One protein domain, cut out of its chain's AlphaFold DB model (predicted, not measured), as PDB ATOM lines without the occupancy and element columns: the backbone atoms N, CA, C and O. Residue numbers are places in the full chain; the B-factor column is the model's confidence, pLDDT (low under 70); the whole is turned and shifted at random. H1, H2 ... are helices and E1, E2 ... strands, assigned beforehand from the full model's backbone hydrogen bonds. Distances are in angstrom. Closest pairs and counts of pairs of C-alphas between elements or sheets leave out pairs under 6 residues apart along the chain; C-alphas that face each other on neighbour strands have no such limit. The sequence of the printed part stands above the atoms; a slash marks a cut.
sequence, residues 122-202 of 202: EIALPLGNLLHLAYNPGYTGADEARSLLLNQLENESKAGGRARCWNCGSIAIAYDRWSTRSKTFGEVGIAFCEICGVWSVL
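What this domain is: This is residues 122 to 202 of the 202 residues of an uncharacterized protein of Chloroflexi bacterium (UniProt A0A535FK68). A twisted, curled four-strand sheet has the long helix H2 packed along one face, with short H1 on that face over edge strand E4: two layers. The 81 printed residues include two named helices, then four strands forming a meander, each the antiparallel neighbour of the one before, in order E1 E2 E3 E4. The class is mixed; the whole is compact, radius of gyration of the C-alphas 12.2 A, spans 35 by 23 by 21 A.

Where its parts are: E1 is residues 161 to 164, E2 171 to 179, 25.6 A long, E3 187 to 193, 20.1 A, and E4 199 to 201, ending at C-alpha (15.582, -32.599, -26.193). H2, residues 143 to 158, 22.4 A, begins at C-alpha (12.549, -42.355, -37.569). H1 is residues 132 to 135.

How they stand to each other: Hairpins join successive strands, with N 163 and O 173 at 3.0 A, N 176 and O 190 at 2.8 A, and N 200 and O 191 at 2.8 A. H2 is over E2, height over the sheet 5.5 A; closest C-alphas, Glu 154 and Tyr 175, 5.3 A. H1 is only just over E4, with 3 C-alphas on it; closest C-alphas, Ala 134 and Val 201, 5.9 A. In H2 every O i to N i+4 pair is within hydrogen-bond range; H1 is too short for one.

The domain as a whole: The printed part has no cut and no long link; residues 126 to 141 have pLDDT under 70.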
ATOM      1  N   GLU A 122      -1.106 -20.897 -30.255       90.62
ATOM      2  CA  GLU A 122      -0.619 -21.962 -29.379       90.62
ATOM      3  C   GLU A 122      -0.427 -23.251 -30.194       90.62
ATOM      4  O   GLU A 122      -1.347 -23.697 -30.879       90.62
ATOM      5  N   ILE A 123       0.768 -23.841 -30.120       87.31
ATOM      6  CA  ILE A 123       1.083 -25.133 -30.744       87.31
ATOM      7  C   ILE A 123       0.444 -26.239 -29.903       87.31
ATOM      8  O   ILE A 123       0.861 -26.483 -28.766       87.31
ATOM      9  N   ALA A 124      -0.565 -26.909 -30.462       80.56
ATOM     10  CA  ALA A 124      -1.220 -28.042 -29.825       80.56
ATOM     11  C   ALA A 124      -0.400 -29.315 -30.071       80.56
ATOM     12  O   ALA A 124      -0.429 -29.897 -31.154       80.56
ATOM     13  N   LEU A 125       0.337 -29.755 -29.051       77.69
ATOM     14  CA  LEU A 125       1.078 -31.009 -29.136       77.69
ATOM     15  C   LEU A 125       0.099 -32.191 -29.229       77.69
ATOM     16  O   LEU A 125      -0.817 -32.283 -28.404       77.69
ATOM     17  N   PRO A 126       0.314 -33.148 -30.152       66.56
ATOM     18  CA  PRO A 126      -0.588 -34.287 -30.354       66.56
ATOM     19  C   PRO A 126      -0.719 -35.208 -29.127       66.56
ATOM     20  O   PRO A 126      -1.602 -36.057 -29.081       66.56
ATOM     21  N   LEU A 127       0.143 -35.043 -28.119       59.38
ATOM     22  CA  LEU A 127       0.250 -35.896 -26.929       59.38
ATOM     23  C   LEU A 127      -0.244 -35.226 -25.641       59.38
ATOM     24  O   LEU A 127       0.013 -35.718 -24.543       59.38
ATOM     25  N   GLY A 128      -0.946 -34.101 -25.767       58.94
ATOM     26  CA  GLY A 128      -1.260 -33.236 -24.639       58.94
ATOM     27  C   GLY A 128      -0.102 -32.285 -24.337       58.94
ATOM     28  O   GLY A 128       1.049 -32.536 -24.681       58.94
ATOM     29  N   ASN A 129      -0.426 -31.156 -23.711       56.94
ATOM     30  CA  ASN A 129       0.421 -29.966 -23.527       56.94
ATOM     31  C   ASN A 129       1.704 -30.156 -22.686       56.94
ATOM     32  O   ASN A 129       2.260 -29.183 -22.179       56.94
ATOM     33  N   LEU A 130       2.168 -31.384 -22.483       56.91
ATOM     34  CA  LEU A 130       3.324 -31.702 -21.663       56.91
ATOM     35  C   LEU A 130       4.486 -32.104 -22.562       56.91
ATOM     36  O   LEU A 130       4.446 -33.098 -23.282       56.91
ATOM     37  N   LEU A 131       5.553 -31.320 -22.458       56.38
ATOM     38  CA  LEU A 131       6.832 -31.412 -23.161       56.38
ATOM     39  C   LEU A 131       7.642 -32.699 -22.859       56.38
ATOM     40  O   LEU A 131       8.864 -32.700 -22.944       56.38
ATOM     41  N   HIS A 132       6.989 -33.799 -22.485       54.38
ATOM     42  CA  HIS A 132       7.598 -35.108 -22.223       54.38
ATOM     43  C   HIS A 132       7.727 -35.958 -23.498       54.38
ATOM     44  O   HIS A 132       7.765 -37.184 -23.448       54.38
ATOM     45  N   LEU A 133       7.818 -35.316 -24.663       55.47
ATOM     46  CA  LEU A 133       8.030 -36.008 -25.935       55.47
ATOM     47  C   LEU A 133       9.379 -36.750 -25.991       55.47
ATOM     48  O   LEU A 133       9.494 -37.720 -26.733       55.47
ATOM     49  N   ALA A 134      10.355 -36.357 -25.165       51.53
ATOM     50  CA  ALA A 134      11.698 -36.940 -25.104       51.53
ATOM     51  C   ALA A 134      11.737 -38.463 -24.858       51.53
ATOM     52  O   ALA A 134      12.767 -39.092 -25.076       51.53
ATOM     53  N   TYR A 135      10.650 -39.055 -24.350       52.31
ATOM     54  CA  TYR A 135      10.632 -40.446 -23.890       52.31
ATOM     55  C   TYR A 135       9.341 -41.195 -24.233       52.31
ATOM     56  O   TYR A 135       8.905 -42.062 -23.478       52.31
ATOM     57  N   ASN A 136       8.707 -40.884 -25.366       53.53
ATOM     58  CA  ASN A 136       7.568 -41.679 -25.812       53.53
ATOM     59  C   ASN A 136       8.029 -42.816 -26.755       53.53
ATOM     60  O   ASN A 136       8.408 -42.540 -27.898       53.53
ATOM     61  N   PRO A 137       7.979 -44.092 -26.314       49.66
ATOM     62  CA  PRO A 137       8.490 -45.226 -27.081       49.66
ATOM     63  C   PRO A 137       7.758 -45.450 -28.415       49.66
ATOM     64  O   PRO A 137       8.312 -46.060 -29.328       49.66
ATOM     65  N   GLY A 138       6.535 -44.919 -28.558       52.53
ATOM     66  CA  GLY A 138       5.787 -44.939 -29.817       52.53
ATOM     67  C   GLY A 138       6.393 -44.056 -30.917       52.53
ATOM     68  O   GLY A 138       6.175 -44.329 -32.092       52.53
ATOM     69  N   TYR A 139       7.195 -43.044 -30.557       53.34
ATOM     70  CA  TYR A 139       7.863 -42.131 -31.501       53.34
ATOM     71  C   TYR A 139       9.316 -42.510 -31.768       53.34
ATOM     72  O   TYR A 139       9.858 -42.174 -32.815       53.34
ATOM     73  N   THR A 140       9.946 -43.256 -30.860       54.25
ATOM     74  CA  THR A 140      11.285 -43.822 -31.074       54.25
ATOM     75  C   THR A 140      11.283 -45.034 -32.010       54.25
ATOM     76  O   THR A 140      12.350 -45.501 -32.388       54.25
ATOM     77  N   GLY A 141      10.108 -45.577 -32.356       61.75
ATOM     78  CA  GLY A 141       9.987 -46.782 -33.184       61.75
ATOM     79  C   GLY A 141      10.078 -46.551 -34.698       61.75
ATOM     80  O   GLY A 141      10.384 -47.493 -35.422       61.75
ATOM     81  N   ALA A 142       9.828 -45.327 -35.181       73.06
ATOM     82  CA  ALA A 142       9.882 -44.983 -36.604       73.06
ATOM     83  C   ALA A 142      10.534 -43.604 -36.809       73.06
ATOM     84  O   ALA A 142       9.905 -42.572 -36.562       73.06
ATOM     85  N   ASP A 143      11.782 -43.585 -37.291       80.38
ATOM     86  CA  ASP A 143      12.549 -42.355 -37.569       80.38
ATOM     87  C   ASP A 143      11.798 -41.376 -38.498       80.38
ATOM     88  O   ASP A 143      11.866 -40.156 -38.328       80.38
ATOM     89  N   GLU A 144      11.016 -41.897 -39.447       84.12
ATOM     90  CA  GLU A 144      10.199 -41.092 -40.364       84.12
ATOM     91  C   GLU A 144       9.109 -40.295 -39.632       84.12
ATOM     92  O   GLU A 144       8.951 -39.098 -39.863       84.12
ATOM     93  N   ALA A 145       8.397 -40.914 -38.687       82.31
ATOM     94  CA  ALA A 145       7.363 -40.226 -37.916       82.31
ATOM     95  C   ALA A 145       7.962 -39.129 -37.021       82.31
ATOM     96  O   ALA A 145       7.386 -38.045 -36.886       82.31
ATOM     97  N   ARG A 146       9.145 -39.383 -36.445       81.50
ATOM     98  CA  ARG A 146       9.874 -38.397 -35.639       81.50
ATOM     99  C   ARG A 146      10.308 -37.204 -36.486       81.50
ATOM    100  O   ARG A 146      10.050 -36.068 -36.099       81.50
ATOM    101  N   SER A 147      10.924 -37.445 -37.640       86.50
ATOM    102  CA  SER A 147      11.380 -36.364 -38.527       86.50
ATOM    103  C   SER A 147      10.227 -35.490 -39.036       86.50
ATOM    104  O   SER A 147      10.355 -34.264 -39.023       86.50
ATOM    105  N   LEU A 148       9.078 -36.082 -39.392       88.75
ATOM    106  CA  LEU A 148       7.873 -35.338 -39.783       88.75
ATOM    107  C   LEU A 148       7.353 -34.444 -38.653       88.75
ATOM    108  O   LEU A 148       7.062 -33.270 -38.881       88.75
ATOM    109  N   LEU A 149       7.289 -34.971 -37.428       87.25
ATOM    110  CA  LEU A 149       6.860 -34.204 -36.261       87.25
ATOM    111  C   LEU A 149       7.817 -33.045 -35.962       87.25
ATOM    112  O   LEU A 149       7.375 -31.919 -35.747       87.25
ATOM    113  N   LEU A 150       9.128 -33.301 -35.971       89.75
ATOM    114  CA  LEU A 150      10.132 -32.261 -35.749       89.75
ATOM    115  C   LEU A 150      10.042 -31.160 -36.811       89.75
ATOM    116  O   LEU A 150      10.121 -29.982 -36.473       89.75
ATOM    117  N   ASN A 151       9.823 -31.533 -38.074       92.81
ATOM    118  CA  ASN A 151       9.625 -30.581 -39.162       92.81
ATOM    119  C   ASN A 151       8.363 -29.730 -38.954       92.81
ATOM    120  O   ASN A 151       8.403 -28.511 -39.109       92.81
ATOM    121  N   GLN A 152       7.252 -30.351 -38.548       92.38
ATOM    122  CA  GLN A 152       6.016 -29.634 -38.247       92.38
ATOM    123  C   GLN A 152       6.212 -28.631 -37.103       92.38
ATOM    124  O   GLN A 152       5.868 -27.461 -37.259       92.38
ATOM    125  N   LEU A 153       6.810 -29.054 -35.987       91.62
ATOM    126  CA  LEU A 153       7.049 -28.191 -34.824       91.62
ATOM    127  C   LEU A 153       7.980 -27.016 -35.150       91.62
ATOM    128  O   LEU A 153       7.756 -25.894 -34.688       91.62
ATOM    129  N   GLU A 154       9.009 -27.260 -35.960       93.81
ATOM    130  CA  GLU A 154       9.914 -26.227 -36.462       93.81
ATOM    131  C   GLU A 154       9.157 -25.209 -37.333       93.81
ATOM    132  O   GLU A 154       9.289 -23.998 -37.136       93.81
ATOM    133  N   ASN A 155       8.325 -25.680 -38.266       94.88
ATOM    134  CA  ASN A 155       7.537 -24.815 -39.145       94.88
ATOM    135  C   ASN A 155       6.504 -23.994 -38.370       94.88
ATOM    136  O   ASN A 155       6.372 -22.797 -38.615       94.88
ATOM    137  N   GLU A 156       5.811 -24.599 -37.406       93.38
ATOM    138  CA  GLU A 156       4.870 -23.886 -36.541       93.38
ATOM    139  C   GLU A 156       5.595 -22.836 -35.691       93.38
ATOM    140  O   GLU A 156       5.142 -21.695 -35.596       93.38
ATOM    141  N   SER A 157       6.781 -23.159 -35.165       93.38
ATOM    142  CA  SER A 157       7.609 -22.201 -34.416       93.38
ATOM    143  C   SER A 157       8.061 -21.022 -35.277       93.38
ATOM    144  O   SER A 157       8.033 -19.872 -34.822       93.38
ATOM    145  N   LYS A 158       8.426 -21.285 -36.539       94.06
ATOM    146  CA  LYS A 158       8.753 -20.265 -37.551       94.06
ATOM    147  C   LYS A 158       7.535 -19.442 -37.971       94.06
ATOM    148  O   LYS A 158       7.686 -18.263 -38.275       94.06
ATOM    149  N   ALA A 159       6.337 -20.022 -37.932       94.00
ATOM    150  CA  ALA A 159       5.071 -19.328 -38.160       94.00
ATOM    151  C   ALA A 159       4.601 -18.490 -36.948       94.00
ATOM    152  O   ALA A 159       3.511 -17.913 -36.970       94.00
ATOM    153  N   GLY A 160       5.406 -18.410 -35.882       93.19
ATOM    154  CA  GLY A 160       5.083 -17.667 -34.660       93.19
ATOM    155  C   GLY A 160       4.248 -18.459 -33.650       93.19
ATOM    156  O   GLY A 160       3.800 -17.895 -32.651       93.19
ATOM    157  N   GLY A 161       4.056 -19.756 -33.888       92.88
ATOM    158  CA  GLY A 161       3.478 -20.681 -32.928       92.88
ATOM    159  C   GLY A 161       4.398 -20.860 -31.725       92.88
ATOM    160  O   GLY A 161       5.627 -20.861 -31.850       92.88
ATOM    161  N   ARG A 162       3.819 -20.992 -30.535       93.00
ATOM    162  CA  ARG A 162       4.562 -21.315 -29.311       93.00
ATOM    163  C   ARG A 162       3.791 -22.336 -28.488       93.00
ATOM    164  O   ARG A 162       2.566 -22.294 -28.437       93.00
ATOM    165  N   ALA A 163       4.496 -23.233 -27.810       91.19
ATOM    166  CA  ALA A 163       3.882 -24.139 -26.837       91.19
ATOM    167  C   ALA A 163       3.979 -23.577 -25.407       91.19
ATOM    168  O   ALA A 163       4.767 -22.666 -25.117       91.19
ATOM    169  N   ARG A 164       3.169 -24.124 -24.494       90.81
ATOM    170  CA  ARG A 164       3.207 -23.762 -23.071       90.81
ATOM    171  C   ARG A 164       4.415 -24.360 -22.372       90.81
ATOM    172  O   ARG A 164       4.665 -25.559 -22.433       90.81
ATOM    173  N   CYS A 165       5.133 -23.515 -21.645       90.38
ATOM    174  CA  CYS A 165       6.210 -23.947 -20.779       90.38
ATOM    175  C   CYS A 165       5.665 -24.706 -19.572       90.38
ATOM    176  O   CYS A 165       4.865 -24.169 -18.814       90.38
ATOM    177  N   TRP A 166       6.155 -25.924 -19.352       85.75
ATOM    178  CA  TRP A 166       5.800 -26.717 -18.174       85.75
ATOM    179  C   TRP A 166       6.303 -26.090 -16.861       85.75
ATOM    180  O   TRP A 166       5.704 -26.311 -15.815       85.75
ATOM    181  N   ASN A 167       7.379 -25.296 -16.915       90.25
ATOM    182  CA  ASN A 167       7.984 -24.676 -15.736       90.25
ATOM    183  C   ASN A 167       7.302 -23.352 -15.345       90.25
ATOM    184  O   ASN A 167       6.954 -23.166 -14.184       90.25
ATOM    185  N   CYS A 168       7.084 -22.428 -16.293       93.25
ATOM    186  CA  CYS A 168       6.488 -21.112 -16.002       93.25
ATOM    187  C   CYS A 168       5.042 -20.923 -16.499       93.25
ATOM    188  O   CYS A 168       4.458 -19.863 -16.287       93.25
ATOM    189  N   GLY A 169       4.460 -21.900 -17.200       89.81
ATOM    190  CA  GLY A 169       3.091 -21.842 -17.737       89.81
ATOM    191  C   GLY A 169       2.891 -20.918 -18.946       89.81
ATOM    192  O   GLY A 169       1.802 -20.887 -19.523       89.81
ATOM    193  N   SER A 170       3.915 -20.159 -19.348       91.00
ATOM    194  CA  SER A 170       3.823 -19.179 -20.436       91.00
ATOM    195  C   SER A 170       3.882 -19.828 -21.822       91.00
ATOM    196  O   SER A 170       4.617 -20.793 -22.026       91.00
ATOM    197  N   ILE A 171       3.153 -19.267 -22.792       91.94
ATOM    198  CA  ILE A 171       3.184 -19.671 -24.209       91.94
ATOM    199  C   ILE A 171       4.441 -19.074 -24.859       91.94
ATOM    200  O   ILE A 171       4.408 -17.988 -25.431       91.94
ATOM    201  N   ALA A 172       5.578 -19.736 -24.664       92.69
ATOM    202  CA  ALA A 172       6.894 -19.204 -25.030       92.69
ATOM    203  C   ALA A 172       7.912 -20.286 -25.407       92.69
ATOM    204  O   ALA A 172       9.111 -20.016 -25.436       92.69
ATOM    205  N   ILE A 173       7.465 -21.521 -25.637       93.00
ATOM    206  CA  ILE A 173       8.347 -22.566 -26.152       93.00
ATOM    207  C   ILE A 173       8.427 -22.454 -27.665       93.00
ATOM    208  O   ILE A 173       7.402 -22.574 -28.336       93.00
ATOM    209  N   ALA A 174       9.644 -22.288 -28.170       94.12
ATOM    210  CA  ALA A 174       9.978 -22.472 -29.571       94.12
ATOM    211  C   ALA A 174      10.667 -23.830 -29.769       94.12
ATOM    212  O   ALA A 174      11.388 -24.311 -28.886       94.12
ATOM    213  N   TYR A 175      10.433 -24.434 -30.931       94.12
ATOM    214  CA  TYR A 175      11.076 -25.667 -31.366       94.12
ATOM    215  C   TYR A 175      12.091 -25.375 -32.464       94.12
ATOM    216  O   TYR A 175      11.825 -24.606 -33.388       94.12
ATOM    217  N   ASP A 176      13.240 -26.029 -32.364       94.56
ATOM    218  CA  ASP A 176      14.305 -26.007 -33.355       94.56
ATOM    219  C   ASP A 176      14.707 -27.442 -33.714       94.56
ATOM    220  O   ASP A 176      14.599 -28.357 -32.891       94.56
ATOM    221  N   ARG A 177      15.155 -27.653 -34.950       93.56
ATOM    222  CA  ARG A 177      15.515 -28.972 -35.482       93.56
ATOM    223  C   ARG A 177      16.984 -28.993 -35.841       93.56
ATOM    224  O   ARG A 177      17.447 -28.267 -36.718       93.56
ATOM    225  N   TRP A 178      17.735 -29.845 -35.161       92.56
ATOM    226  CA  TRP A 178      19.175 -29.955 -35.334       92.56
ATOM    227  C   TRP A 178      19.515 -31.287 -35.992       92.56
ATOM    228  O   TRP A 178      19.171 -32.363 -35.503       92.56
ATOM    229  N   SER A 179      20.227 -31.216 -37.114       90.06
ATOM    230  CA  SER A 179      20.795 -32.398 -37.758       90.06
ATOM    231  C   SER A 179      22.146 -32.712 -37.122       90.06
ATOM    232  O   SER A 179      23.063 -31.884 -37.134       90.06
ATOM    233  N   THR A 180      22.285 -33.905 -36.548       86.19
ATOM    234  CA  THR A 180      23.580 -34.377 -36.059       86.19
ATOM    235  C   THR A 180      24.318 -35.101 -37.180       86.19
ATOM    236  O   THR A 180      23.724 -35.785 -38.008       86.19
ATOM    237  N   ARG A 181      25.652 -35.013 -37.196       85.38
ATOM    238  CA  ARG A 181      26.471 -35.806 -38.134       85.38
ATOM    239  C   ARG A 181      26.493 -37.302 -37.792       85.38
ATOM    240  O   ARG A 181      27.110 -38.077 -38.519       85.38
ATOM    241  N   SER A 182      25.892 -37.713 -36.673       80.56
ATOM    242  CA  SER A 182      25.901 -39.110 -36.258       80.56
ATOM    243  C   SER A 182      24.822 -39.895 -36.990       80.56
ATOM    244  O   SER A 182      23.640 -39.576 -36.883       80.56
ATOM    245  N   LYS A 183      25.216 -41.004 -37.624       75.94
ATOM    246  CA  LYS A 183      24.272 -41.989 -38.174       75.94
ATOM    247  C   LYS A 183      23.335 -42.584 -37.119       75.94
ATOM    248  O   LYS A 183      22.281 -43.076 -37.483       75.94
ATOM    249  N   THR A 184      23.723 -42.575 -35.842       73.25
ATOM    250  CA  THR A 184      22.948 -43.217 -34.765       73.25
ATOM    251  C   THR A 184      21.934 -42.296 -34.103       73.25
ATOM    252  O   THR A 184      20.991 -42.787 -33.502       73.25
ATOM    253  N   PHE A 185      22.158 -40.980 -34.144       70.75
ATOM    254  CA  PHE A 185      21.290 -40.003 -33.475       70.75
ATOM    255  C   PHE A 185      20.457 -39.193 -34.463       70.75
ATOM    256  O   PHE A 185      19.463 -38.602 -34.048       70.75
ATOM    257  N   GLY A 186      20.834 -39.204 -35.749       84.88
ATOM    258  CA  GLY A 186      20.062 -38.604 -36.826       84.88
ATOM    259  C   GLY A 186      19.717 -37.151 -36.522       84.88
ATOM    260  O   GLY A 186      20.603 -36.310 -36.330       84.88
ATOM    261  N   GLU A 187      18.420 -36.881 -36.464       87.94
ATOM    262  CA  GLU A 187      17.848 -35.572 -36.180       87.94
ATOM    263  C   GLU A 187      17.355 -35.487 -34.741       87.94
ATOM    264  O   GLU A 187      16.825 -36.447 -34.182       87.94
ATOM    265  N   VAL A 188      17.536 -34.316 -34.147       88.06
ATOM    266  CA  VAL A 188      17.177 -34.034 -32.763       88.06
ATOM    267  C   VAL A 188      16.356 -32.756 -32.732       88.06
ATOM    268  O   VAL A 188      16.719 -31.766 -33.368       88.06
ATOM    269  N   GLY A 189      15.250 -32.768 -31.997       90.12
ATOM    270  CA  GLY A 189      14.489 -31.558 -31.720       90.12
ATOM    271  C   GLY A 189      14.957 -30.915 -30.427       90.12
ATOM    272  O   GLY A 189      15.240 -31.598 -29.447       90.12
ATOM    273  N   ILE A 190      15.008 -29.592 -30.399       92.19
ATOM    274  CA  ILE A 190      15.242 -28.824 -29.182       92.19
ATOM    275  C   ILE A 190      14.015 -27.967 -28.946       92.19
ATOM    276  O   ILE A 190      13.617 -27.192 -29.809       92.19
ATOM    277  N   ALA A 191      13.421 -28.096 -27.769       92.44
ATOM    278  CA  ALA A 191      12.390 -27.187 -27.301       92.44
ATOM    279  C   ALA A 191      13.010 -26.270 -26.250       92.44
ATOM    280  O   ALA A 191      13.627 -26.765 -25.307       92.44
ATOM    281  N   PHE A 192      12.858 -24.955 -26.381       94.12
ATOM    282  CA  PHE A 192      13.389 -23.999 -25.409       94.12
ATOM    283  C   PHE A 192      12.367 -22.911 -25.090       94.12
ATOM    284  O   PHE A 192      11.658 -22.424 -25.967       94.12
ATOM    285  N   CYS A 193      12.272 -22.533 -23.817       94.06
ATOM    286  CA  CYS A 193      11.406 -21.457 -23.361       94.06
ATOM    287  C   CYS A 193      12.135 -20.112 -23.430       94.06
ATOM    288  O   CYS A 193      13.082 -19.882 -22.680       94.06
ATOM    289  N   GLU A 194      11.632 -19.196 -24.255       94.25
ATOM    290  CA  GLU A 194      12.178 -17.843 -24.437       94.25
ATOM    291  C   GLU A 194      12.080 -16.972 -23.166       94.25
ATOM    292  O   GLU A 194      12.785 -15.975 -23.047       94.25
ATOM    293  N   ILE A 195      11.229 -17.350 -22.201       94.69
ATOM    294  CA  ILE A 195      10.985 -16.579 -20.969       94.69
ATOM    295  C   ILE A 195      11.843 -17.067 -19.799       94.69
ATOM    296  O   ILE A 195      12.503 -16.262 -19.151       94.69
ATOM    297  N   CYS A 196      11.817 -18.368 -19.488       95.06
ATOM    298  CA  CYS A 196      12.515 -18.907 -18.312       95.06
ATOM    299  C   CYS A 196      13.784 -19.708 -18.642       95.06
ATOM    300  O   CYS A 196      14.445 -20.190 -17.726       95.06
ATOM    301  N   GLY A 197      14.123 -19.878 -19.925       94.06
ATOM    302  CA  GLY A 197      15.348 -20.553 -20.368       94.06
ATOM    303  C   GLY A 197      15.360 -22.077 -20.203       94.06
ATOM    304  O   GLY A 197      16.356 -22.716 -20.536       94.06
ATOM    305  N   VAL A 198      14.278 -22.684 -19.705       93.19
ATOM    306  CA  VAL A 198      14.146 -24.147 -19.632       93.19
ATOM    307  C   VAL A 198      14.130 -24.733 -21.038       93.19
ATOM    308  O   VAL A 198      13.429 -24.224 -21.911       93.19
ATOM    309  N   TRP A 199      14.868 -25.821 -21.241       92.56
ATOM    310  CA  TRP A 199      14.960 -26.515 -22.518       92.56
ATOM    311  C   TRP A 199      14.846 -28.032 -22.347       92.56
ATOM    312  O   TRP A 199      15.110 -28.572 -21.271       92.56
ATOM    313  N   SER A 200      14.434 -28.716 -23.410       88.44
ATOM    314  CA  SER A 200      14.366 -30.173 -23.496       88.44
ATOM    315  C   SER A 200      14.781 -30.655 -24.882       88.44
ATOM    316  O   SER A 200      14.730 -29.905 -25.858       88.44
ATOM    317  N   VAL A 201      15.159 -31.927 -24.960       87.25
ATOM    318  CA  VAL A 201      15.582 -32.599 -26.193       87.25
ATOM    319  C   VAL A 201      14.532 -33.628 -26.600       87.25
ATOM    320  O   VAL A 201      13.986 -34.303 -25.732       87.25
ATOM    321  N   LEU A 202      14.257 -33.719 -27.899       80.88
ATOM    322  CA  LEU A 202      13.234 -34.542 -28.551       80.88
ATOM    323  C   LEU A 202      13.874 -35.476 -29.578       80.88
ATOM    324  O   LEU A 202      14.817 -35.040 -30.277       80.88
TER     325      LEU A 202